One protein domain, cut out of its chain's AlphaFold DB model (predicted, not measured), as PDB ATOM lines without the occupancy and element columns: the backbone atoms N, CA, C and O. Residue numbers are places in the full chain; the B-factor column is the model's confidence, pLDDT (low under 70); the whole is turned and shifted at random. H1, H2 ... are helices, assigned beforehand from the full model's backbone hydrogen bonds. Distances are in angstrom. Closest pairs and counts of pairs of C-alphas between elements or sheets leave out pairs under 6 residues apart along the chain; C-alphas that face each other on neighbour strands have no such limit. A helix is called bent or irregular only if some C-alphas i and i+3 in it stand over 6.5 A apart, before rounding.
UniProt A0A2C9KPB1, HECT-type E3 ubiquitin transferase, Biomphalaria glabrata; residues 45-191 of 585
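What this domain is: This is residues 45 to 191 of the 585 residues of the protein "HECT-type E3 ubiquitin transferase" of Biomphalaria glabrata (UniProt A0A2C9KPB1). Arm H7b of the long, bent helix H7 runs through the middle, with H9 antiparallel beside it and H3, H4 and H6 also packing on it. H1, H2 and H3 lie side by side, with H2 toward one end and H3 nearest the middle, where it also packs on H6 and both arms of H7; H4 and H5 pack on H2, H8 packs on H6, and H7a and H9 lie toward the other end. The printed part has 147 residues with nine named helices, H1 to H9 in chain order, and no named strand: all helix. It is compact, with a radius of gyration of the C-alphas of 14.4 A and spans of 42 by 33 by 26 A.

Where its parts are: By its hydrogen bonds H7, residues 134 to 162, was assigned as one helix, but it is bent: C-alphas 143 and 146 are 9.4 A apart. Its arms are H7a, 134 to 143, and H7b, 146 to 162, 24.5 A long. H1 is 45 to 57, from C-alpha 45 at (15.889, 2.701, -2.550); H2 66 to 82, 23.7 A; H3 87 to 98; H4 103 to 110; H5 112 to 120; H6 123 to 132; H8 164 to 169; H9 171 to 186, 22.2 A, ending at C-alpha 186 (-6.598, -19.251, 0.093).

How they stand to each other: H7 is the hub, touching five other helices. Residues 146 to 153 of H7b touch H9, opposite ways at a shallow tilt of 20 degrees; the closest C-alphas, Gly 146 and Cys 185, are 4.7 A apart. Residues 155 to 159 of H7b touch H4, closest at C-alphas Asn 155 and Ile 104, 5.4 A. H1, H2 and H3 form an up and down bundle, each running against the one before. H2 touches H5, closest at C-alphas Thr 70 and Cys 114, 6.4 A. H6 touches H8, closest at C-alphas Lys 125 and Gly 166, 6.7 A. Every O i to N i+4 pair is within hydrogen-bond range in H1, H4, H5, H6, H7a, H7b, H8 and H9; H2 has 11 of 13 and H3 7 of 8.

The domain as a whole: The C-alphas of Ala 82 and Asn 191, the two farthest apart, are 46.0 A apart. The printed part has no cut, and no link is long. Residue 191 alone is under pLDDT 70.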
ATOM      1  N   LEU A  45      16.294   2.416  -1.163       95.62
ATOM      2  CA  LEU A  45      15.889   2.701  -2.550       95.62
ATOM      3  C   LEU A  45      14.575   2.013  -2.948       95.62
ATOM      4  O   LEU A  45      13.668   2.671  -3.453       95.62
ATOM      5  N   TYR A  46      14.457   0.705  -2.722       96.81
ATOM      6  CA  TYR A  46      13.284  -0.059  -3.148       96.81
ATOM      7  C   TYR A  46      12.008   0.352  -2.413       96.81
ATOM      8  O   TYR A  46      10.970   0.485  -3.051       96.81
ATOM      9  N   THR A  47      12.085   0.654  -1.117       96.38
ATOM     10  CA  THR A  47      10.948   1.189  -0.355       96.38
ATOM     11  C   THR A  47      10.518   2.559  -0.890       96.38
ATOM     12  O   THR A  47       9.328   2.831  -1.037       96.38
ATOM     13  N   ALA A  48      11.470   3.423  -1.260       96.25
ATOM     14  CA  ALA A  48      11.153   4.706  -1.884       96.25
ATOM     15  C   ALA A  48      10.501   4.534  -3.271       96.25
ATOM     16  O   ALA A  48       9.546   5.245  -3.602       96.25
ATOM     17  N   ILE A  49      10.983   3.572  -4.066       96.75
ATOM     18  CA  ILE A  49      10.393   3.214  -5.363       96.75
ATOM     19  C   ILE A  49       8.978   2.667  -5.177       96.75
ATOM     20  O   ILE A  49       8.085   3.087  -5.908       96.75
ATOM     21  N   GLU A  50       8.743   1.800  -4.196       96.12
ATOM     22  CA  GLU A  50       7.417   1.269  -3.882       96.12
ATOM     23  C   GLU A  50       6.420   2.395  -3.601       96.12
ATOM     24  O   GLU A  50       5.354   2.457  -4.216       96.12
ATOM     25  N   VAL A  51       6.774   3.323  -2.706       94.88
ATOM     26  CA  VAL A  51       5.918   4.466  -2.353       94.88
ATOM     27  C   VAL A  51       5.596   5.304  -3.589       94.88
ATOM     28  O   VAL A  51       4.456   5.743  -3.766       94.88
ATOM     29  N   LEU A  52       6.585   5.526  -4.458       95.00
ATOM     30  CA  LEU A  52       6.400   6.268  -5.698       95.00
ATOM     31  C   LEU A  52       5.469   5.517  -6.659       95.00
ATOM     32  O   LEU A  52       4.488   6.093  -7.132       95.00
ATOM     33  N   LEU A  53       5.739   4.235  -6.911       96.06
ATOM     34  CA  LEU A  53       4.949   3.391  -7.800       96.06
ATOM     35  C   LEU A  53       3.501   3.277  -7.323       96.06
ATOM     36  O   LEU A  53       2.593   3.509  -8.115       96.06
ATOM     37  N   ARG A  54       3.266   3.036  -6.030       93.44
ATOM     38  CA  ARG A  54       1.915   2.974  -5.452       93.44
ATOM     39  C   ARG A  54       1.143   4.273  -5.655       93.44
ATOM     40  O   ARG A  54       0.003   4.242  -6.109       93.44
ATOM     41  N   LYS A  55       1.768   5.429  -5.404       91.69
ATOM     42  CA  LYS A  55       1.130   6.743  -5.611       91.69
ATOM     43  C   LYS A  55       0.743   7.003  -7.070       91.69
ATOM     44  O   LYS A  55      -0.217   7.733  -7.318       91.69
ATOM     45  N   GLY A  56       1.493   6.456  -8.027       92.19
ATOM     46  CA  GLY A  56       1.253   6.696  -9.448       92.19
ATOM     47  C   GLY A  56       0.471   5.609 -10.186       92.19
ATOM     48  O   GLY A  56      -0.122   5.936 -11.214       92.19
ATOM     49  N   LEU A  57       0.463   4.365  -9.694       93.12
ATOM     50  CA  LEU A  57      -0.136   3.200 -10.363       93.12
ATOM     51  C   LEU A  57      -1.365   2.627  -9.644       93.12
ATOM     52  O   LEU A  57      -2.240   2.092 -10.315       93.12
ATOM     53  N   CYS A  58      -1.481   2.740  -8.314       90.69
ATOM     54  CA  CYS A  58      -2.609   2.176  -7.556       90.69
ATOM     55  C   CYS A  58      -3.860   3.062  -7.645       90.69
ATOM     56  O   CYS A  58      -4.306   3.618  -6.641       90.69
ATOM     57  N   ARG A  59      -4.344   3.293  -8.869       88.44
ATOM     58  CA  ARG A  59      -5.433   4.216  -9.199       88.44
ATOM     59  C   ARG A  59      -6.141   3.773 -10.474       88.44
ATOM     60  O   ARG A  59      -5.547   3.094 -11.308       88.44
ATOM     61  N   ALA A  60      -7.357   4.266 -10.693       83.94
ATOM     62  CA  ALA A  60      -8.092   4.013 -11.938       83.94
ATOM     63  C   ALA A  60      -7.401   4.604 -13.187       83.94
ATOM     64  O   ALA A  60      -7.561   4.092 -14.291       83.94
ATOM     65  N   ARG A  61      -6.625   5.686 -13.030       85.81
ATOM     66  CA  ARG A  61      -5.822   6.297 -14.100       85.81
ATOM     67  C   ARG A  61      -4.402   6.541 -13.608       85.81
ATOM     68  O   ARG A  61      -4.207   7.237 -12.610       85.81
ATOM     69  N   ILE A  62      -3.421   6.006 -14.333       89.56
ATOM     70  CA  ILE A  62      -2.009   6.154 -13.969       89.56
ATOM     71  C   ILE A  62      -1.531   7.602 -14.120       89.56
ATOM     72  O   ILE A  62      -1.979   8.338 -15.001       89.56
ATOM     73  N   VAL A  63      -0.598   7.998 -13.257       92.25
ATOM     74  CA  VAL A  63      -0.021   9.355 -13.235       92.25
ATOM     75  C   VAL A  63       1.248   9.449 -14.087       92.25
ATOM     76  O   VAL A  63       1.576  10.511 -14.614       92.25
ATOM     77  N   PHE A  64       1.985   8.344 -14.219       94.06
ATOM     78  CA  PHE A  64       3.276   8.337 -14.898       94.06
ATOM     79  C   PHE A  64       3.135   8.383 -16.421       94.06
ATOM     80  O   PHE A  64       2.393   7.610 -17.018       94.06
ATOM     81  N   ASN A  65       3.917   9.257 -17.056       93.62
ATOM     82  CA  ASN A  65       4.175   9.205 -18.495       93.62
ATOM     83  C   ASN A  65       5.345   8.252 -18.809       93.62
ATOM     84  O   ASN A  65       6.080   7.858 -17.894       93.62
ATOM     85  N   LYS A  66       5.569   7.952 -20.100       95.00
ATOM     86  CA  LYS A  66       6.665   7.083 -20.577       95.00
ATOM     87  C   LYS A  66       8.005   7.415 -19.918       95.00
ATOM     88  O   LYS A  66       8.594   6.556 -19.276       95.00
ATOM     89  N   ALA A  67       8.447   8.672 -19.989       94.06
ATOM     90  CA  ALA A  67       9.746   9.081 -19.451       94.06
ATOM     91  C   ALA A  67       9.883   8.829 -17.939       94.06
ATOM     92  O   ALA A  67      10.920   8.353 -17.480       94.06
ATOM     93  N   SER A  68       8.846   9.149 -17.160       95.25
ATOM     94  CA  SER A  68       8.853   8.953 -15.709       95.25
ATOM     95  C   SER A  68       8.854   7.478 -15.322       95.25
ATOM     96  O   SER A  68       9.677   7.078 -14.502       95.25
ATOM     97  N   LEU A  69       7.999   6.661 -15.950       96.38
ATOM     98  CA  LEU A  69       7.913   5.237 -15.648       96.38
ATOM     99  C   LEU A  69       9.190   4.511 -16.076       96.38
ATOM    100  O   LEU A  69       9.742   3.755 -15.282       96.38
ATOM    101  N   THR A  70       9.712   4.807 -17.272       96.56
ATOM    102  CA  THR A  70      10.996   4.268 -17.734       96.56
ATOM    103  C   THR A  70      12.105   4.585 -16.737       96.56
ATOM    104  O   THR A  70      12.805   3.676 -16.311       96.56
ATOM    105  N   ALA A  71      12.232   5.839 -16.289       96.19
ATOM    106  CA  ALA A  71      13.264   6.211 -15.324       96.19
ATOM    107  C   ALA A  71      13.143   5.440 -13.997       96.19
ATOM    108  O   ALA A  71      14.147   4.939 -13.495       96.19
ATOM    109  N   ILE A  72      11.928   5.313 -13.449       97.31
ATOM    110  CA  ILE A  72      11.680   4.595 -12.188       97.31
ATOM    111  C   ILE A  72      12.070   3.119 -12.321       97.31
ATOM    112  O   ILE A  72      12.815   2.601 -11.490       97.31
ATOM    113  N   ILE A  73      11.615   2.451 -13.382       97.75
ATOM    114  CA  ILE A  73      11.886   1.025 -13.591       97.75
ATOM    115  C   ILE A  73      13.354   0.781 -13.933       97.75
ATOM    116  O   ILE A  73      13.950  -0.155 -13.413       97.75
ATOM    117  N   THR A  74      13.993   1.647 -14.721       96.44
ATOM    118  CA  THR A  74      15.436   1.566 -14.969       96.44
ATOM    119  C   THR A  74      16.235   1.647 -13.667       96.44
ATOM    120  O   THR A  74      17.147   0.847 -13.472       96.44
ATOM    121  N   ILE A  75      15.891   2.565 -12.756       95.88
ATOM    122  CA  ILE A  75      16.558   2.665 -11.447       95.88
ATOM    123  C   ILE A  75      16.308   1.403 -10.605       95.88
ATOM    124  O   ILE A  75      17.228   0.947  -9.935       95.88
ATOM    125  N   ALA A  76      15.113   0.809 -10.673       96.94
ATOM    126  CA  ALA A  76      14.806  -0.440  -9.973       96.94
ATOM    127  C   ALA A  76      15.592  -1.649 -10.517       96.94
ATOM    128  O   ALA A  76      15.975  -2.530  -9.754       96.94
ATOM    129  N   LEU A  77      15.832  -1.710 -11.831       96.94
ATOM    130  CA  LEU A  77      16.476  -2.859 -12.481       96.94
ATOM    131  C   LEU A  77      18.004  -2.838 -12.398       96.94
ATOM    132  O   LEU A  77      18.632  -3.895 -12.351       96.94
ATOM    133  N   ARG A  78      18.633  -1.660 -12.388       95.06
ATOM    134  CA  ARG A  78      20.100  -1.565 -12.457       95.06
ATOM    135  C   ARG A  78      20.832  -2.260 -11.305       95.06
ATOM    136  O   ARG A  78      21.753  -3.016 -11.610       95.06
ATOM    137  N   PRO A  79      20.439  -2.106 -10.025       95.00
ATOM    138  CA  PRO A  79      21.132  -2.800  -8.945       95.00
ATOM    139  C   PRO A  79      20.975  -4.325  -9.021       95.00
ATOM    140  O   PRO A  79      21.907  -5.059  -8.691       95.00
ATOM    141  N   LEU A  80      19.825  -4.817  -9.500       95.31
ATOM    142  CA  LEU A  80      19.637  -6.244  -9.770       95.31
ATOM    143  C   LEU A  80      20.634  -6.737 -10.813       95.31
ATOM    144  O   LEU A  80      21.360  -7.689 -10.546       95.31
ATOM    145  N   ILE A  81      20.700  -6.064 -11.962       95.00
ATOM    146  CA  ILE A  81      21.568  -6.451 -13.078       95.00
ATOM    147  C   ILE A  81      23.043  -6.382 -12.662       95.00
ATOM    148  O   ILE A  81      23.777  -7.343 -12.878       95.00
ATOM    149  N   ALA A  82      23.460  -5.295 -12.004       92.69
ATOM    150  CA  ALA A  82      24.840  -5.101 -11.553       92.69
ATOM    151  C   ALA A  82      25.282  -6.159 -10.526       92.69
ATOM    152  O   ALA A  82      26.421  -6.615 -10.552       92.69
ATOM    153  N   SER A  83      24.372  -6.605  -9.653       93.38
ATOM    154  CA  SER A  83      24.641  -7.682  -8.685       93.38
ATOM    155  C   SER A  83      24.474  -9.098  -9.250       93.38
ATOM    156  O   SER A  83      24.519 -10.060  -8.483       93.38
ATOM    157  N   ASN A  84      24.217  -9.237 -10.557       94.31
ATOM    158  CA  ASN A  84      23.825 -10.492 -11.202       94.31
ATOM    159  C   ASN A  84      22.670 -11.209 -10.470       94.31
ATOM    160  O   ASN A  84      22.696 -12.420 -10.257       94.31
ATOM    161  N   PHE A  85      21.645 -10.442 -10.089       95.00
ATOM    162  CA  PHE A  85      20.432 -10.919  -9.423       95.00
ATOM    163  C   PHE A  85      20.703 -11.654  -8.107       95.00
ATOM    164  O   PHE A  85      20.164 -12.732  -7.866       95.00
ATOM    165  N   SER A  86      21.523 -11.054  -7.237       95.38
ATOM    166  CA  SER A  86      21.715 -11.569  -5.877       95.38
ATOM    167  C   SER A  86      20.376 -11.840  -5.170       95.38
ATOM    168  O   SER A  86      19.430 -11.054  -5.274       95.38
ATOM    169  N   THR A  87      20.308 -12.937  -4.411       93.62
ATOM    170  CA  THR A  87      19.088 -13.415  -3.733       93.62
ATOM    171  C   THR A  87      18.414 -12.334  -2.884       93.62
ATOM    172  O   THR A  87      17.191 -12.220  -2.880       93.62
ATOM    173  N   ASN A  88      19.209 -11.505  -2.198       94.12
ATOM    174  CA  ASN A  88      18.708 -10.401  -1.381       94.12
ATOM    175  C   ASN A  88      18.014  -9.335  -2.245       94.12
ATOM    176  O   ASN A  88      16.840  -9.041  -2.026       94.12
ATOM    177  N   LEU A  89      18.694  -8.806  -3.269       95.31
ATOM    178  CA  LEU A  89      18.109  -7.756  -4.104       95.31
ATOM    179  C   LEU A  89      16.903  -8.261  -4.896       95.31
ATOM    180  O   LEU A  89      15.940  -7.516  -5.050       95.31
ATOM    181  N   LEU A  90      16.920  -9.518  -5.351       96.69
ATOM    182  CA  LEU A  90      15.766 -10.121  -6.016       96.69
ATOM    183  C   LEU A  90      14.566 -10.228  -5.068       96.69
ATOM    184  O   LEU A  90      13.458  -9.861  -5.455       96.69
ATOM    185  N   SER A  91      14.784 -10.647  -3.819       96.44
ATOM    186  CA  SER A  91      13.733 -10.682  -2.798       96.44
ATOM    187  C   SER A  91      13.124  -9.296  -2.568       96.44
ATOM    188  O   SER A  91      11.910  -9.135  -2.665       96.44
ATOM    189  N   VAL A  92      13.959  -8.278  -2.351       95.94
ATOM    190  CA  VAL A  92      13.512  -6.897  -2.113       95.94
ATOM    191  C   VAL A  92      12.809  -6.318  -3.351       95.94
ATOM    192  O   VAL A  92      11.781  -5.655  -3.225       95.94
ATOM    193  N   PHE A  93      13.282  -6.616  -4.564       97.69
ATOM    194  CA  PHE A  93      12.601  -6.221  -5.800       97.69
ATOM    195  C   PHE A  93      11.210  -6.852  -5.928       97.69
ATOM    196  O   PHE A  93      10.251  -6.153  -6.264       97.69
ATOM    197  N   LEU A  94      11.074  -8.148  -5.631       97.56
ATOM    198  CA  LEU A  94       9.776  -8.824  -5.634       97.56
ATOM    199  C   LEU A  94       8.824  -8.202  -4.607       97.56
ATOM    200  O   LEU A  94       7.659  -7.977  -4.926       97.56
ATOM    201  N   LEU A  95       9.328  -7.876  -3.413       96.44
ATOM    202  CA  LEU A  95       8.539  -7.296  -2.326       96.44
ATOM    203  C   LEU A  95       8.050  -5.877  -2.603       96.44
ATOM    204  O   LEU A  95       6.915  -5.564  -2.261       96.44
ATOM    205  N   HIS A  96       8.886  -5.031  -3.201       96.88
ATOM    206  CA  HIS A  96       8.644  -3.585  -3.254       96.88
ATOM    207  C   HIS A  96       8.320  -3.053  -4.654       96.88
ATOM    208  O   HIS A  96       7.790  -1.953  -4.796       96.88
ATOM    209  N   VAL A  97       8.644  -3.803  -5.710       97.56
ATOM    210  CA  VAL A  97       8.432  -3.368  -7.099       97.56
ATOM    211  C   VAL A  97       7.490  -4.319  -7.812       97.56
ATOM    212  O   VAL A  97       6.456  -3.893  -8.317       97.56
ATOM    213  N   PHE A  98       7.817  -5.609  -7.839       97.50
ATOM    214  CA  PHE A  98       7.081  -6.587  -8.640       97.50
ATOM    215  C   PHE A  98       5.730  -6.990  -8.023       97.50
ATOM    216  O   PHE A  98       4.856  -7.487  -8.728       97.50
ATOM    217  N   SER A  99       5.523  -6.733  -6.730       96.69
ATOM    218  CA  SER A  99       4.239  -6.875  -6.030       96.69
ATOM    219  C   SER A  99       3.321  -5.652  -6.174       96.69
ATOM    220  O   SER A  99       2.159  -5.712  -5.764       96.69
ATOM    221  N   VAL A 100       3.804  -4.536  -6.745       96.25
ATOM    222  CA  VAL A 100       2.978  -3.336  -6.920       96.25
ATOM    223  C   VAL A 100       1.825  -3.664  -7.875       96.25
ATOM    224  O   VAL A 100       2.068  -4.211  -8.957       96.25
ATOM    225  N   PRO A 101       0.572  -3.324  -7.519       95.25
ATOM    226  CA  PRO A 101      -0.594  -3.626  -8.339       95.25
ATOM    227  C   PRO A 101      -0.412  -3.206  -9.798       95.25
ATOM    228  O   PRO A 101      -0.094  -2.053 -10.088       95.25
ATOM    229  N   ALA A 102      -0.614  -4.164 -10.706       95.50
ATOM    230  CA  ALA A 102      -0.624  -3.948 -12.151       95.50
ATOM    231  C   ALA A 102       0.648  -3.309 -12.748       95.50
ATOM    232  O   ALA A 102       0.610  -2.746 -13.844       95.50
ATOM    233  N   VAL A 103       1.798  -3.402 -12.070       97.44
ATOM    234  CA  VAL A 103       3.028  -2.758 -12.549       97.44
ATOM    235  C   VAL A 103       3.425  -3.250 -13.943       97.44
ATOM    236  O   VAL A 103       3.793  -2.437 -14.787       97.44
ATOM    237  N   ILE A 104       3.283  -4.544 -14.242       98.06
ATOM    238  CA  ILE A 104       3.772  -5.108 -15.507       98.06
ATOM    239  C   ILE A 104       2.896  -4.713 -16.688       98.06
ATOM    240  O   ILE A 104       3.435  -4.294 -17.712       98.06
ATOM    241  N   ILE A 105       1.568  -4.750 -16.558       96.44
ATOM    242  CA  ILE A 105       0.685  -4.253 -17.621       96.44
ATOM    243  C   ILE A 105       0.909  -2.752 -17.891       96.44
ATOM    244  O   ILE A 105       0.878  -2.318 -19.046       96.44
ATOM    245  N   HIS A 106       1.219  -1.949 -16.867       96.62
ATOM    246  CA  HIS A 106       1.547  -0.532 -17.052       96.62
ATOM    247  C   HIS A 106       2.910  -0.316 -17.725       96.62
ATOM    248  O   HIS A 106       3.020   0.523 -18.620       96.62
ATOM    249  N   ILE A 107       3.933  -1.097 -17.370       97.38
ATOM    250  CA  ILE A 107       5.231  -1.058 -18.061       97.38
ATOM    251  C   ILE A 107       5.063  -1.488 -19.521       97.38
ATOM    252  O   ILE A 107       5.534  -0.793 -20.416       97.38
ATOM    253  N   TYR A 108       4.335  -2.574 -19.778       96.56
ATOM    254  CA  TYR A 108       4.075  -3.074 -21.128       96.56
ATOM    255  C   TYR A 108       3.372  -2.045 -22.023       96.56
ATOM    256  O   TYR A 108       3.725  -1.887 -23.189       96.56
ATOM    257  N   THR A 109       2.409  -1.304 -21.478       95.12
ATOM    258  CA  THR A 109       1.648  -0.306 -22.245       95.12
ATOM    259  C   THR A 109       2.372   1.031 -22.403       95.12
ATOM    260  O   THR A 109       2.187   1.703 -23.413       95.12
ATOM    261  N   THR A 110       3.192   1.437 -21.429       95.62
ATOM    262  CA  THR A 110       3.722   2.813 -21.352       95.62
ATOM    263  C   THR A 110       5.242   2.897 -21.540       95.62
ATOM    264  O   THR A 110       5.747   3.919 -22.002       95.62
ATOM    265  N   ALA A 111       5.988   1.842 -21.206       94.81
ATOM    266  CA  ALA A 111       7.451   1.809 -21.146       94.81
ATOM    267  C   ALA A 111       8.022   0.483 -21.697       94.81
ATOM    268  O   ALA A 111       8.760  -0.223 -21.012       94.81
ATOM    269  N   GLN A 112       7.697   0.154 -22.952       94.25
ATOM    270  CA  GLN A 112       8.083  -1.107 -23.613       94.25
ATOM    271  C   GLN A 112       9.592  -1.401 -23.593       94.25
ATOM    272  O   GLN A 112       9.984  -2.556 -23.456       94.25
ATOM    273  N   ASP A 113      10.439  -0.370 -23.636       94.62
ATOM    274  CA  ASP A 113      11.900  -0.510 -23.547       94.62
ATOM    275  C   ASP A 113      12.334  -1.199 -22.235       94.62
ATOM    276  O   ASP A 113      13.297  -1.971 -22.192       94.62
ATOM    277  N   CYS A 114      11.585  -0.975 -21.150       97.25
ATOM    278  CA  CYS A 114      11.805  -1.673 -19.890       97.25
ATOM    279  C   CYS A 114      11.414  -3.147 -19.994       97.25
ATOM    280  O   CYS A 114      12.191  -3.971 -19.535       97.25
ATOM    281  N   ILE A 115      10.291  -3.500 -20.635       97.25
ATOM    282  CA  ILE A 115       9.943  -4.912 -20.889       97.25
ATOM    283  C   ILE A 115      11.056  -5.603 -21.671       97.25
ATOM    284  O   ILE A 115      11.499  -6.669 -21.257       97.25
ATOM    285  N   ALA A 116      11.552  -4.980 -22.746       96.75
ATOM    286  CA  ALA A 116      12.656  -5.532 -23.528       96.75
ATOM    287  C   ALA A 116      13.877  -5.817 -22.639       96.75
ATOM    288  O   ALA A 116      14.434  -6.906 -22.686       96.75
ATOM    289  N   THR A 117      14.214  -4.889 -21.736       97.06
ATOM    290  CA  THR A 117      15.284  -5.084 -20.742       97.06
ATOM    291  C   THR A 117      14.994  -6.270 -19.808       97.06
ATOM    292  O   THR A 117      15.883  -7.078 -19.541       97.06
ATOM    293  N   MET A 118      13.759  -6.409 -19.312       97.75
ATOM    294  CA  MET A 118      13.368  -7.522 -18.434       97.75
ATOM    295  C   MET A 118      13.496  -8.878 -19.144       97.75
ATOM    296  O   MET A 118      14.024  -9.817 -18.547       97.75
ATOM    297  N   VAL A 119      13.091  -8.953 -20.416       96.75
ATOM    298  CA  VAL A 119      13.222 -10.144 -21.272       96.75
ATOM    299  C   VAL A 119      14.696 -10.460 -21.545       96.75
ATOM    300  O   VAL A 119      15.141 -11.578 -21.306       96.75
ATOM    301  N   THR A 120      15.501  -9.469 -21.953       96.69
ATOM    302  CA  THR A 120      16.944  -9.649 -22.206       96.69
ATOM    303  C   THR A 120      17.673 -10.228 -20.993       96.69
ATOM    304  O   THR A 120      18.547 -11.081 -21.138       96.69
ATOM    305  N   HIS A 121      17.303  -9.804 -19.783       97.00
ATOM    306  CA  HIS A 121      17.916 -10.295 -18.549       97.00
ATOM    307  C   HIS A 121      17.207 -11.511 -17.926       97.00
ATOM    308  O   HIS A 121      17.602 -11.943 -16.835       97.00
ATOM    309  N   ARG A 122      16.214 -12.093 -18.616       96.88
ATOM    310  CA  ARG A 122      15.429 -13.265 -18.188       96.88
ATOM    311  C   ARG A 122      14.824 -13.102 -16.793       96.88
ATOM    312  O   ARG A 122      14.901 -14.002 -15.955       96.88
ATOM    313  N   ILE A 123      14.260 -11.926 -16.510       97.69
ATOM    314  CA  ILE A 123      13.712 -11.618 -15.182       97.69
ATOM    315  C   ILE A 123      12.576 -12.568 -14.822       97.69
ATOM    316  O   ILE A 123      12.513 -12.990 -13.670       97.69
ATOM    317  N   PHE A 124      11.731 -12.951 -15.783       98.25
ATOM    318  CA  PHE A 124      10.660 -13.916 -15.552       98.25
ATOM    319  C   PHE A 124      11.197 -15.226 -14.966       98.25
ATOM    320  O   PHE A 124      10.832 -15.594 -13.850       98.25
ATOM    321  N   LYS A 125      12.146 -15.862 -15.665       97.56
ATOM    322  CA  LYS A 125      12.792 -17.097 -15.210       97.56
ATOM    323  C   LYS A 125      13.437 -16.934 -13.834       97.56
ATOM    324  O   LYS A 125      13.197 -17.740 -12.951       97.56
ATOM    325  N   ARG A 126      14.198 -15.859 -13.615       97.50
ATOM    326  CA  ARG A 126      14.869 -15.618 -12.325       97.50
ATOM    327  C   ARG A 126      13.879 -15.460 -11.170       97.50
ATOM    328  O   ARG A 126      14.153 -15.923 -10.066       97.50
ATOM    329  N   CYS A 127      12.737 -14.815 -11.415       97.69
ATOM    330  CA  CYS A 127      11.665 -14.720 -10.428       97.69
ATOM    331  C   CYS A 127      11.067 -16.099 -10.126       97.69
ATOM    332  O   CYS A 127      10.841 -16.403  -8.957       97.69
ATOM    333  N   LEU A 128      10.847 -16.934 -11.149       97.56
ATOM    334  CA  LEU A 128      10.387 -18.309 -10.956       97.56
ATOM    335  C   LEU A 128      11.401 -19.135 -10.163       97.56
ATOM    336  O   LEU A 128      11.029 -19.649  -9.118       97.56
ATOM    337  N   ASP A 129      12.671 -19.171 -10.571       96.38
ATOM    338  CA  ASP A 129      13.740 -19.913  -9.885       96.38
ATOM    339  C   ASP A 129      13.796 -19.566  -8.384       96.38
ATOM    340  O   ASP A 129      13.901 -20.440  -7.520       96.38
ATOM    341  N   PHE A 130      13.661 -18.275  -8.055       96.62
ATOM    342  CA  PHE A 130      13.613 -17.806  -6.672       96.62
ATOM    343  C   PHE A 130      12.359 -18.284  -5.924       96.62
ATOM    344  O   PHE A 130      12.456 -18.695  -4.767       96.62
ATOM    345  N   LEU A 131      11.187 -18.245  -6.565       96.44
ATOM    346  CA  LEU A 131       9.898 -18.614  -5.968       96.44
ATOM    347  C   LEU A 131       9.637 -20.137  -5.959       96.44
ATOM    348  O   LEU A 131       8.807 -20.636  -5.192       96.44
ATOM    349  N   THR A 132      10.379 -20.923  -6.735       95.00
ATOM    350  CA  THR A 132      10.349 -22.388  -6.645       95.00
ATOM    351  C   THR A 132      10.961 -22.870  -5.323       95.00
ATOM    352  O   THR A 132      10.585 -23.928  -4.807       95.00
ATOM    353  N   CYS A 133      11.820 -22.067  -4.684       93.62
ATOM    354  CA  CYS A 133      12.269 -22.317  -3.317       93.62
ATOM    355  C   CYS A 133      11.140 -22.049  -2.306       93.62
ATOM    356  O   CYS A 133      10.609 -20.942  -2.200       93.62
ATOM    357  N   GLU A 134      10.785 -23.064  -1.516       87.88
ATOM    358  CA  GLU A 134       9.691 -22.971  -0.545       87.88
ATOM    359  C   GLU A 134       9.955 -21.924   0.547       87.88
ATOM    360  O   GLU A 134       9.055 -21.168   0.911       87.88
ATOM    361  N   GLN A 135      11.192 -21.843   1.044       89.50
ATOM    362  CA  GLN A 135      11.576 -20.859   2.058       89.50
ATOM    363  C   GLN A 135      11.430 -19.431   1.526       89.50
ATOM    364  O   GLN A 135      10.773 -18.607   2.163       89.50
ATOM    365  N   SER A 136      11.966 -19.161   0.334       89.88
ATOM    366  CA  SER A 136      11.852 -17.861  -0.334       89.88
ATOM    367  C   SER A 136      10.394 -17.459  -0.548       89.88
ATOM    368  O   SER A 136       9.997 -16.359  -0.172       89.88
ATOM    369  N   THR A 137       9.566 -18.365  -1.075       89.75
ATOM    370  CA  THR A 137       8.139 -18.092  -1.299       89.75
ATOM    371  C   THR A 137       7.380 -17.845  -0.005       89.75
ATOM    372  O   THR A 137       6.551 -16.940   0.041       89.75
ATOM    373  N   ARG A 138       7.683 -18.580   1.072       88.81
ATOM    374  CA  ARG A 138       7.093 -18.322   2.394       88.81
ATOM    375  C   ARG A 138       7.480 -16.939   2.926       88.81
ATOM    376  O   ARG A 138       6.613 -16.245   3.443       88.81
ATOM    377  N   ILE A 139       8.737 -16.516   2.771       90.00
ATOM    378  CA  ILE A 139       9.201 -15.180   3.194       90.00
ATOM    379  C   ILE A 139       8.473 -14.082   2.414       90.00
ATOM    380  O   ILE A 139       7.926 -13.159   3.021       90.00
ATOM    381  N   ILE A 140       8.433 -14.199   1.082       92.69
ATOM    382  CA  ILE A 140       7.726 -13.244   0.223       92.69
ATOM    383  C   ILE A 140       6.253 -13.180   0.609       92.69
ATOM    384  O   ILE A 140       5.720 -12.097   0.832       92.69
ATOM    385  N   PHE A 141       5.603 -14.334   0.748       88.56
ATOM    386  CA  PHE A 141       4.184 -14.382   1.052       88.56
ATOM    387  C   PHE A 141       3.854 -13.803   2.430       88.56
ATOM    388  O   PHE A 141       2.940 -12.994   2.541       88.56
ATOM    389  N   ASN A 142       4.614 -14.156   3.468       89.00
ATOM    390  CA  ASN A 142       4.397 -13.619   4.814       89.00
ATOM    391  C   ASN A 142       4.588 -12.097   4.874       89.00
ATOM    392  O   ASN A 142       4.019 -11.453   5.747       89.00
ATOM    393  N   SER A 143       5.385 -11.535   3.962       91.94
ATOM    394  CA  SER A 143       5.621 -10.091   3.877       91.94
ATOM    395  C   SER A 143       4.557  -9.362   3.047       91.94
ATOM    396  O   SER A 143       4.223  -8.222   3.350       91.94
ATOM    397  N   LEU A 144       4.045  -9.991   1.982       88.88
ATOM    398  CA  LEU A 144       3.050  -9.399   1.077       88.88
ATOM    399  C   LEU A 144       1.602  -9.627   1.516       88.88
ATOM    400  O   LEU A 144       0.707  -8.897   1.080       88.88
ATOM    401  N   GLU A 145       1.382 -10.660   2.326       87.31
ATOM    402  CA  GLU A 145       0.064 -11.167   2.689       87.31
ATOM    403  C   GLU A 145      -0.790 -11.504   1.445       87.31
ATOM    404  O   GLU A 145      -0.275 -11.596   0.329       87.31
ATOM    405  N   GLY A 146      -2.104 -11.729   1.585       84.44
ATOM    406  CA  GLY A 146      -2.917 -12.177   0.442       84.44
ATOM    407  C   GLY A 146      -3.091 -11.114  -0.657       84.44
ATOM    408  O   GLY A 146      -3.077 -11.442  -1.843       84.44
ATOM    409  N   ASN A 147      -3.189  -9.833  -0.288       88.19
ATOM    410  CA  ASN A 147      -3.450  -8.731  -1.223       88.19
ATOM    411  C   ASN A 147      -2.309  -8.504  -2.228       88.19
ATOM    412  O   ASN A 147      -2.525  -8.474  -3.443       88.19
ATOM    413  N   TYR A 148      -1.079  -8.329  -1.739       91.94
ATOM    414  CA  TYR A 148       0.055  -8.030  -2.612       91.94
ATOM    415  C   TYR A 148       0.677  -9.301  -3.202       91.94
ATOM    416  O   TYR A 148       1.282  -9.227  -4.271       91.94
ATOM    417  N   ALA A 149       0.446 -10.480  -2.607       93.81
ATOM    418  CA  ALA A 149       0.750 -11.754  -3.259       93.81
ATOM    419  C   ALA A 149      -0.118 -11.980  -4.507       93.81
ATOM    420  O   ALA A 149       0.399 -12.420  -5.534       93.81
ATOM    421  N   LEU A 150      -1.404 -11.608  -4.466       95.19
ATOM    422  CA  LEU A 150      -2.277 -11.615  -5.644       95.19
ATOM    423  C   LEU A 150      -1.744 -10.683  -6.747       95.19
ATOM    424  O   LEU A 150      -1.757 -11.038  -7.925       95.19
ATOM    425  N   CYS A 151      -1.237  -9.507  -6.369       96.25
ATOM    426  CA  CYS A 151      -0.640  -8.554  -7.307       96.25
ATOM    427  C   CYS A 151       0.657  -9.091  -7.926       96.25
ATOM    428  O   CYS A 151       0.823  -9.029  -9.143       96.25
ATOM    429  N   LEU A 152       1.537  -9.673  -7.105       97.75
ATOM    430  CA  LEU A 152       2.742 -10.372  -7.552       97.75
ATOM    431  C   LEU A 152       2.397 -11.474  -8.567       97.75
ATOM    432  O   LEU A 152       2.988 -11.533  -9.644       97.75
ATOM    433  N   MET A 153       1.406 -12.309  -8.250       98.00
ATOM    434  CA  MET A 153       0.931 -13.375  -9.129       98.00
ATOM    435  C   MET A 153       0.438 -12.827 -10.474       98.00
ATOM    436  O   MET A 153       0.871 -13.286 -11.528       98.00
ATOM    437  N   ALA A 154      -0.411 -11.799 -10.451       98.50
ATOM    438  CA  ALA A 154      -0.926 -11.155 -11.655       98.50
ATOM    439  C   ALA A 154       0.199 -10.581 -12.537       98.50
ATOM    440  O   ALA A 154       0.193 -10.747 -13.756       98.50
ATOM    441  N   ASN A 155       1.202  -9.951 -11.925       98.56
ATOM    442  CA  ASN A 155       2.358  -9.403 -12.631       98.56
ATOM    443  C   ASN A 155       3.258 -10.499 -13.235       98.56
ATOM    444  O   ASN A 155       3.747 -10.328 -14.352       98.56
ATOM    445  N   LEU A 156       3.439 -11.637 -12.548       98.50
ATOM    446  CA  LEU A 156       4.133 -12.813 -13.093       98.50
ATOM    447  C   LEU A 156       3.394 -13.392 -14.303       98.50
ATOM    448  O   LEU A 156       4.032 -13.665 -15.318       98.50
ATOM    449  N   ILE A 157       2.067 -13.537 -14.220       98.69
ATOM    450  CA  ILE A 157       1.232 -14.021 -15.331       98.69
ATOM    451  C   ILE A 157       1.385 -13.102 -16.547       98.69
ATOM    452  O   ILE A 157       1.655 -13.577 -17.648       98.69
ATOM    453  N   GLN A 158       1.274 -11.785 -16.350       98.44
ATOM    454  CA  GLN A 158       1.431 -10.815 -17.432       98.44
ATOM    455  C   GLN A 158       2.833 -10.865 -18.049       98.44
ATOM    456  O   GLN A 158       2.948 -10.828 -19.273       98.44
ATOM    457  N   LEU A 159       3.896 -10.944 -17.237       98.44
ATOM    458  CA  LEU A 159       5.263 -10.998 -17.758       98.44
ATOM    459  C   LEU A 159       5.505 -12.289 -18.545       98.44
ATOM    460  O   LEU A 159       6.024 -12.214 -19.652       98.44
ATOM    461  N   GLY A 160       5.068 -13.441 -18.028       97.94
ATOM    462  CA  GLY A 160       5.168 -14.717 -18.741       97.94
ATOM    463  C   GLY A 160       4.386 -14.715 -20.056       97.94
ATOM    464  O   GLY A 160       4.867 -15.216 -21.067       97.94
ATOM    465  N   PHE A 161       3.211 -14.082 -20.089       96.88
ATOM    466  CA  PHE A 161       2.425 -13.955 -21.319       96.88
ATOM    467  C   PHE A 161       3.090 -13.052 -22.373       96.88
ATOM    468  O   PHE A 161       2.878 -13.228 -23.575       96.88
ATOM    469  N   VAL A 162       3.886 -12.072 -21.936       95.44
ATOM    470  CA  VAL A 162       4.684 -11.208 -22.818       95.44
ATOM    471  C   VAL A 162       5.968 -11.918 -23.268       95.44
ATOM    472  O   VAL A 162       6.335 -11.824 -24.437       95.44
ATOM    473  N   GLU A 163       6.617 -12.670 -22.379       95.69
ATOM    474  CA  GLU A 163       7.827 -13.466 -22.622       95.69
ATOM    475  C   GLU A 163       7.475 -14.943 -22.890       95.69
ATOM    476  O   GLU A 163       7.900 -15.846 -22.172       95.69
ATOM    477  N   MET A 164       6.666 -15.203 -23.925       94.88
ATOM    478  CA  MET A 164       6.103 -16.542 -24.171       94.88
ATOM    479  C   MET A 164       7.144 -17.653 -24.314       94.88
ATOM    480  O   MET A 164       6.898 -18.756 -23.843       94.88
ATOM    481  N   GLU A 165       8.284 -17.387 -24.955       95.31
ATOM    482  CA  GLU A 165       9.364 -18.377 -25.089       95.31
ATOM    483  C   GLU A 165       9.899 -18.791 -23.712       95.31
ATOM    484  O   GLU A 165       9.975 -19.979 -23.400       95.31
ATOM    485  N   GLY A 166      10.162 -17.809 -22.842       95.81
ATOM    486  CA  GLY A 166      10.556 -18.055 -21.458       95.81
ATOM    487  C   GLY A 166       9.463 -18.769 -20.659       95.81
ATOM    488  O   GLY A 166       9.768 -19.625 -19.832       95.81
ATOM    489  N   LEU A 167       8.186 -18.480 -20.914       97.88
ATOM    490  CA  LEU A 167       7.082 -19.199 -20.281       97.88
ATOM    491  C   LEU A 167       7.019 -20.670 -20.717       97.88
ATOM    492  O   LEU A 167       6.882 -21.528 -19.851       97.88
ATOM    493  N   VAL A 168       7.184 -20.969 -22.010       97.44
ATOM    494  CA  VAL A 168       7.227 -22.346 -22.536       97.44
ATOM    495  C   VAL A 168       8.343 -23.144 -21.860       97.44
ATOM    496  O   VAL A 168       8.080 -24.223 -21.324       97.44
ATOM    497  N   GLU A 169       9.557 -22.586 -21.796       97.00
ATOM    498  CA  GLU A 169      10.717 -23.224 -21.156       97.00
ATOM    499  C   GLU A 169      10.497 -23.540 -19.666       97.00
ATOM    500  O   GLU A 169      11.063 -24.504 -19.156       97.00
ATOM    501  N   ASN A 170       9.687 -22.742 -18.963       97.69
ATOM    502  CA  ASN A 170       9.533 -22.804 -17.504       97.69
ATOM    503  C   ASN A 170       8.081 -23.104 -17.077       97.69
ATOM    504  O   ASN A 170       7.659 -22.731 -15.982       97.69
ATOM    505  N   THR A 171       7.300 -23.780 -17.929       97.69
ATOM    506  CA  THR A 171       5.852 -24.006 -17.721       97.69
ATOM    507  C   THR A 171       5.555 -24.718 -16.388       97.69
ATOM    508  O   THR A 171       4.647 -24.326 -15.654       97.69
ATOM    509  N   VAL A 172       6.336 -25.746 -16.030       97.62
ATOM    510  CA  VAL A 172       6.140 -26.526 -14.789       97.62
ATOM    511  C   VAL A 172       6.425 -25.690 -13.540       97.62
ATOM    512  O   VAL A 172       5.631 -25.706 -12.593       97.62
ATOM    513  N   ASP A 173       7.522 -24.932 -13.546       97.94
ATOM    514  CA  ASP A 173       7.884 -24.041 -12.442       97.94
ATOM    515  C   ASP A 173       6.864 -22.913 -12.298       97.94
ATOM    516  O   ASP A 173       6.403 -22.634 -11.193       97.94
ATOM    517  N   PHE A 174       6.420 -22.334 -13.418       98.50
ATOM    518  CA  PHE A 174       5.349 -21.346 -13.438       98.50
ATOM    519  C   PHE A 174       4.081 -21.876 -12.759       98.50
ATOM    520  O   PHE A 174       3.608 -21.263 -11.802       98.50
ATOM    521  N   MET A 175       3.561 -23.033 -13.187       98.31
ATOM    522  CA  MET A 175       2.361 -23.624 -12.582       98.31
ATOM    523  C   MET A 175       2.553 -23.902 -11.087       98.31
ATOM    524  O   MET A 175       1.663 -23.616 -10.287       98.31
ATOM    525  N   SER A 176       3.725 -24.404 -10.697       97.19
ATOM    526  CA  SER A 176       4.055 -24.699  -9.299       97.19
ATOM    527  C   SER A 176       4.086 -23.437  -8.432       97.19
ATOM    528  O   SER A 176       3.551 -23.433  -7.323       97.19
ATOM    529  N   VAL A 177       4.667 -22.343  -8.936       97.56
ATOM    530  CA  VAL A 177       4.676 -21.041  -8.254       97.56
ATOM    531  C   VAL A 177       3.259 -20.473  -8.154       97.56
ATOM    532  O   VAL A 177       2.873 -20.016  -7.079       97.56
ATOM    533  N   MET A 178       2.458 -20.543  -9.225       98.00
ATOM    534  CA  MET A 178       1.066 -20.078  -9.210       98.00
ATOM    535  C   MET A 178       0.226 -20.843  -8.178       98.00
ATOM    536  O   MET A 178      -0.459 -20.216  -7.373       98.00
ATOM    537  N   ILE A 179       0.326 -22.179  -8.141       97.25
ATOM    538  CA  ILE A 179      -0.367 -23.017  -7.149       97.25
ATOM    539  C   ILE A 179       0.002 -22.577  -5.731       97.25
ATOM    540  O   ILE A 179      -0.891 -22.296  -4.939       97.25
ATOM    541  N   ARG A 180       1.296 -22.425  -5.421       95.12
ATOM    542  CA  ARG A 180       1.745 -22.013  -4.078       95.12
ATOM    543  C   ARG A 180       1.257 -20.618  -3.694       95.12
ATOM    544  O   ARG A 180       0.880 -20.395  -2.544       95.12
ATOM    545  N   LEU A 181       1.272 -19.661  -4.625       95.44
ATOM    546  CA  LEU A 181       0.752 -18.315  -4.374       95.44
ATOM    547  C   LEU A 181      -0.759 -18.350  -4.105       95.44
ATOM    548  O   LEU A 181      -1.214 -17.712  -3.155       95.44
ATOM    549  N   LEU A 182      -1.521 -19.135  -4.869       95.81
ATOM    550  CA  LEU A 182      -2.959 -19.314  -4.659       95.81
ATOM    551  C   LEU A 182      -3.276 -20.046  -3.348       95.81
ATOM    552  O   LEU A 182      -4.145 -19.597  -2.611       95.81
ATOM    553  N   GLU A 183      -2.574 -21.131  -3.017       92.88
ATOM    554  CA  GLU A 183      -2.720 -21.851  -1.740       92.88
ATOM    555  C   GLU A 183      -2.485 -20.927  -0.551       92.88
ATOM    556  O   GLU A 183      -3.206 -20.956   0.447       92.88
ATOM    557  N   ASN A 184      -1.473 -20.074  -0.664       90.94
ATOM    558  CA  ASN A 184      -1.183 -19.100   0.358       90.94
ATOM    559  C   ASN A 184      -2.281 -18.021   0.435       90.94
ATOM    560  O   ASN A 184      -2.735 -17.712   1.536       90.94
ATOM    561  N   CYS A 185      -2.787 -17.511  -0.695       92.19
ATOM    562  CA  CYS A 185      -3.928 -16.584  -0.713       92.19
ATOM    563  C   CYS A 185      -5.199 -17.215  -0.119       92.19
ATOM    564  O   CYS A 185      -5.925 -16.558   0.627       92.19
ATOM    565  N   TYR A 186      -5.443 -18.498  -0.396       91.31
ATOM    566  CA  TYR A 186      -6.598 -19.251   0.093       91.31
ATOM    567  C   TYR A 186      -6.666 -19.301   1.624       91.31
ATOM    568  O   TYR A 186      -7.759 -19.284   2.182       91.31
ATOM    569  N   LYS A 187      -5.524 -19.252   2.329       89.75
ATOM    570  CA  LYS A 187      -5.479 -19.188   3.808       89.75
ATOM    571  C   LYS A 187      -6.235 -17.987   4.389       89.75
ATOM    572  O   LYS A 187      -6.643 -18.026   5.548       89.75
ATOM    573  N   TYR A 188      -6.424 -16.933   3.600       87.62
ATOM    574  CA  TYR A 188      -7.146 -15.729   3.999       87.62
ATOM    575  C   TYR A 188      -8.591 -15.681   3.481       87.62
ATOM    576  O   TYR A 188      -9.360 -14.814   3.902       87.62
ATOM    577  N   VAL A 189      -8.981 -16.600   2.592       87.38
ATOM    578  CA  VAL A 189     -10.356 -16.719   2.093       87.38
ATOM    579  C   VAL A 189     -11.199 -17.398   3.169       87.38
ATOM    580  O   VAL A 189     -10.913 -18.512   3.602       87.38
ATOM    581  N   GLN A 190     -12.237 -16.711   3.645       77.00
ATOM    582  CA  GLN A 190     -13.074 -17.193   4.740       77.00
ATOM    583  C   GLN A 190     -14.390 -17.766   4.215       77.00
ATOM    584  O   GLN A 190     -15.225 -17.050   3.666       77.00
ATOM    585  N   ASN A 191     -14.621 -19.054   4.483       66.00
ATOM    586  CA  ASN A 191     -15.890 -19.721   4.169       66.00
ATOM    587  C   ASN A 191     -17.042 -19.278   5.094       66.00
ATOM    588  O   ASN A 191     -18.211 -19.437   4.746       66.00
TER     589      ASN A 191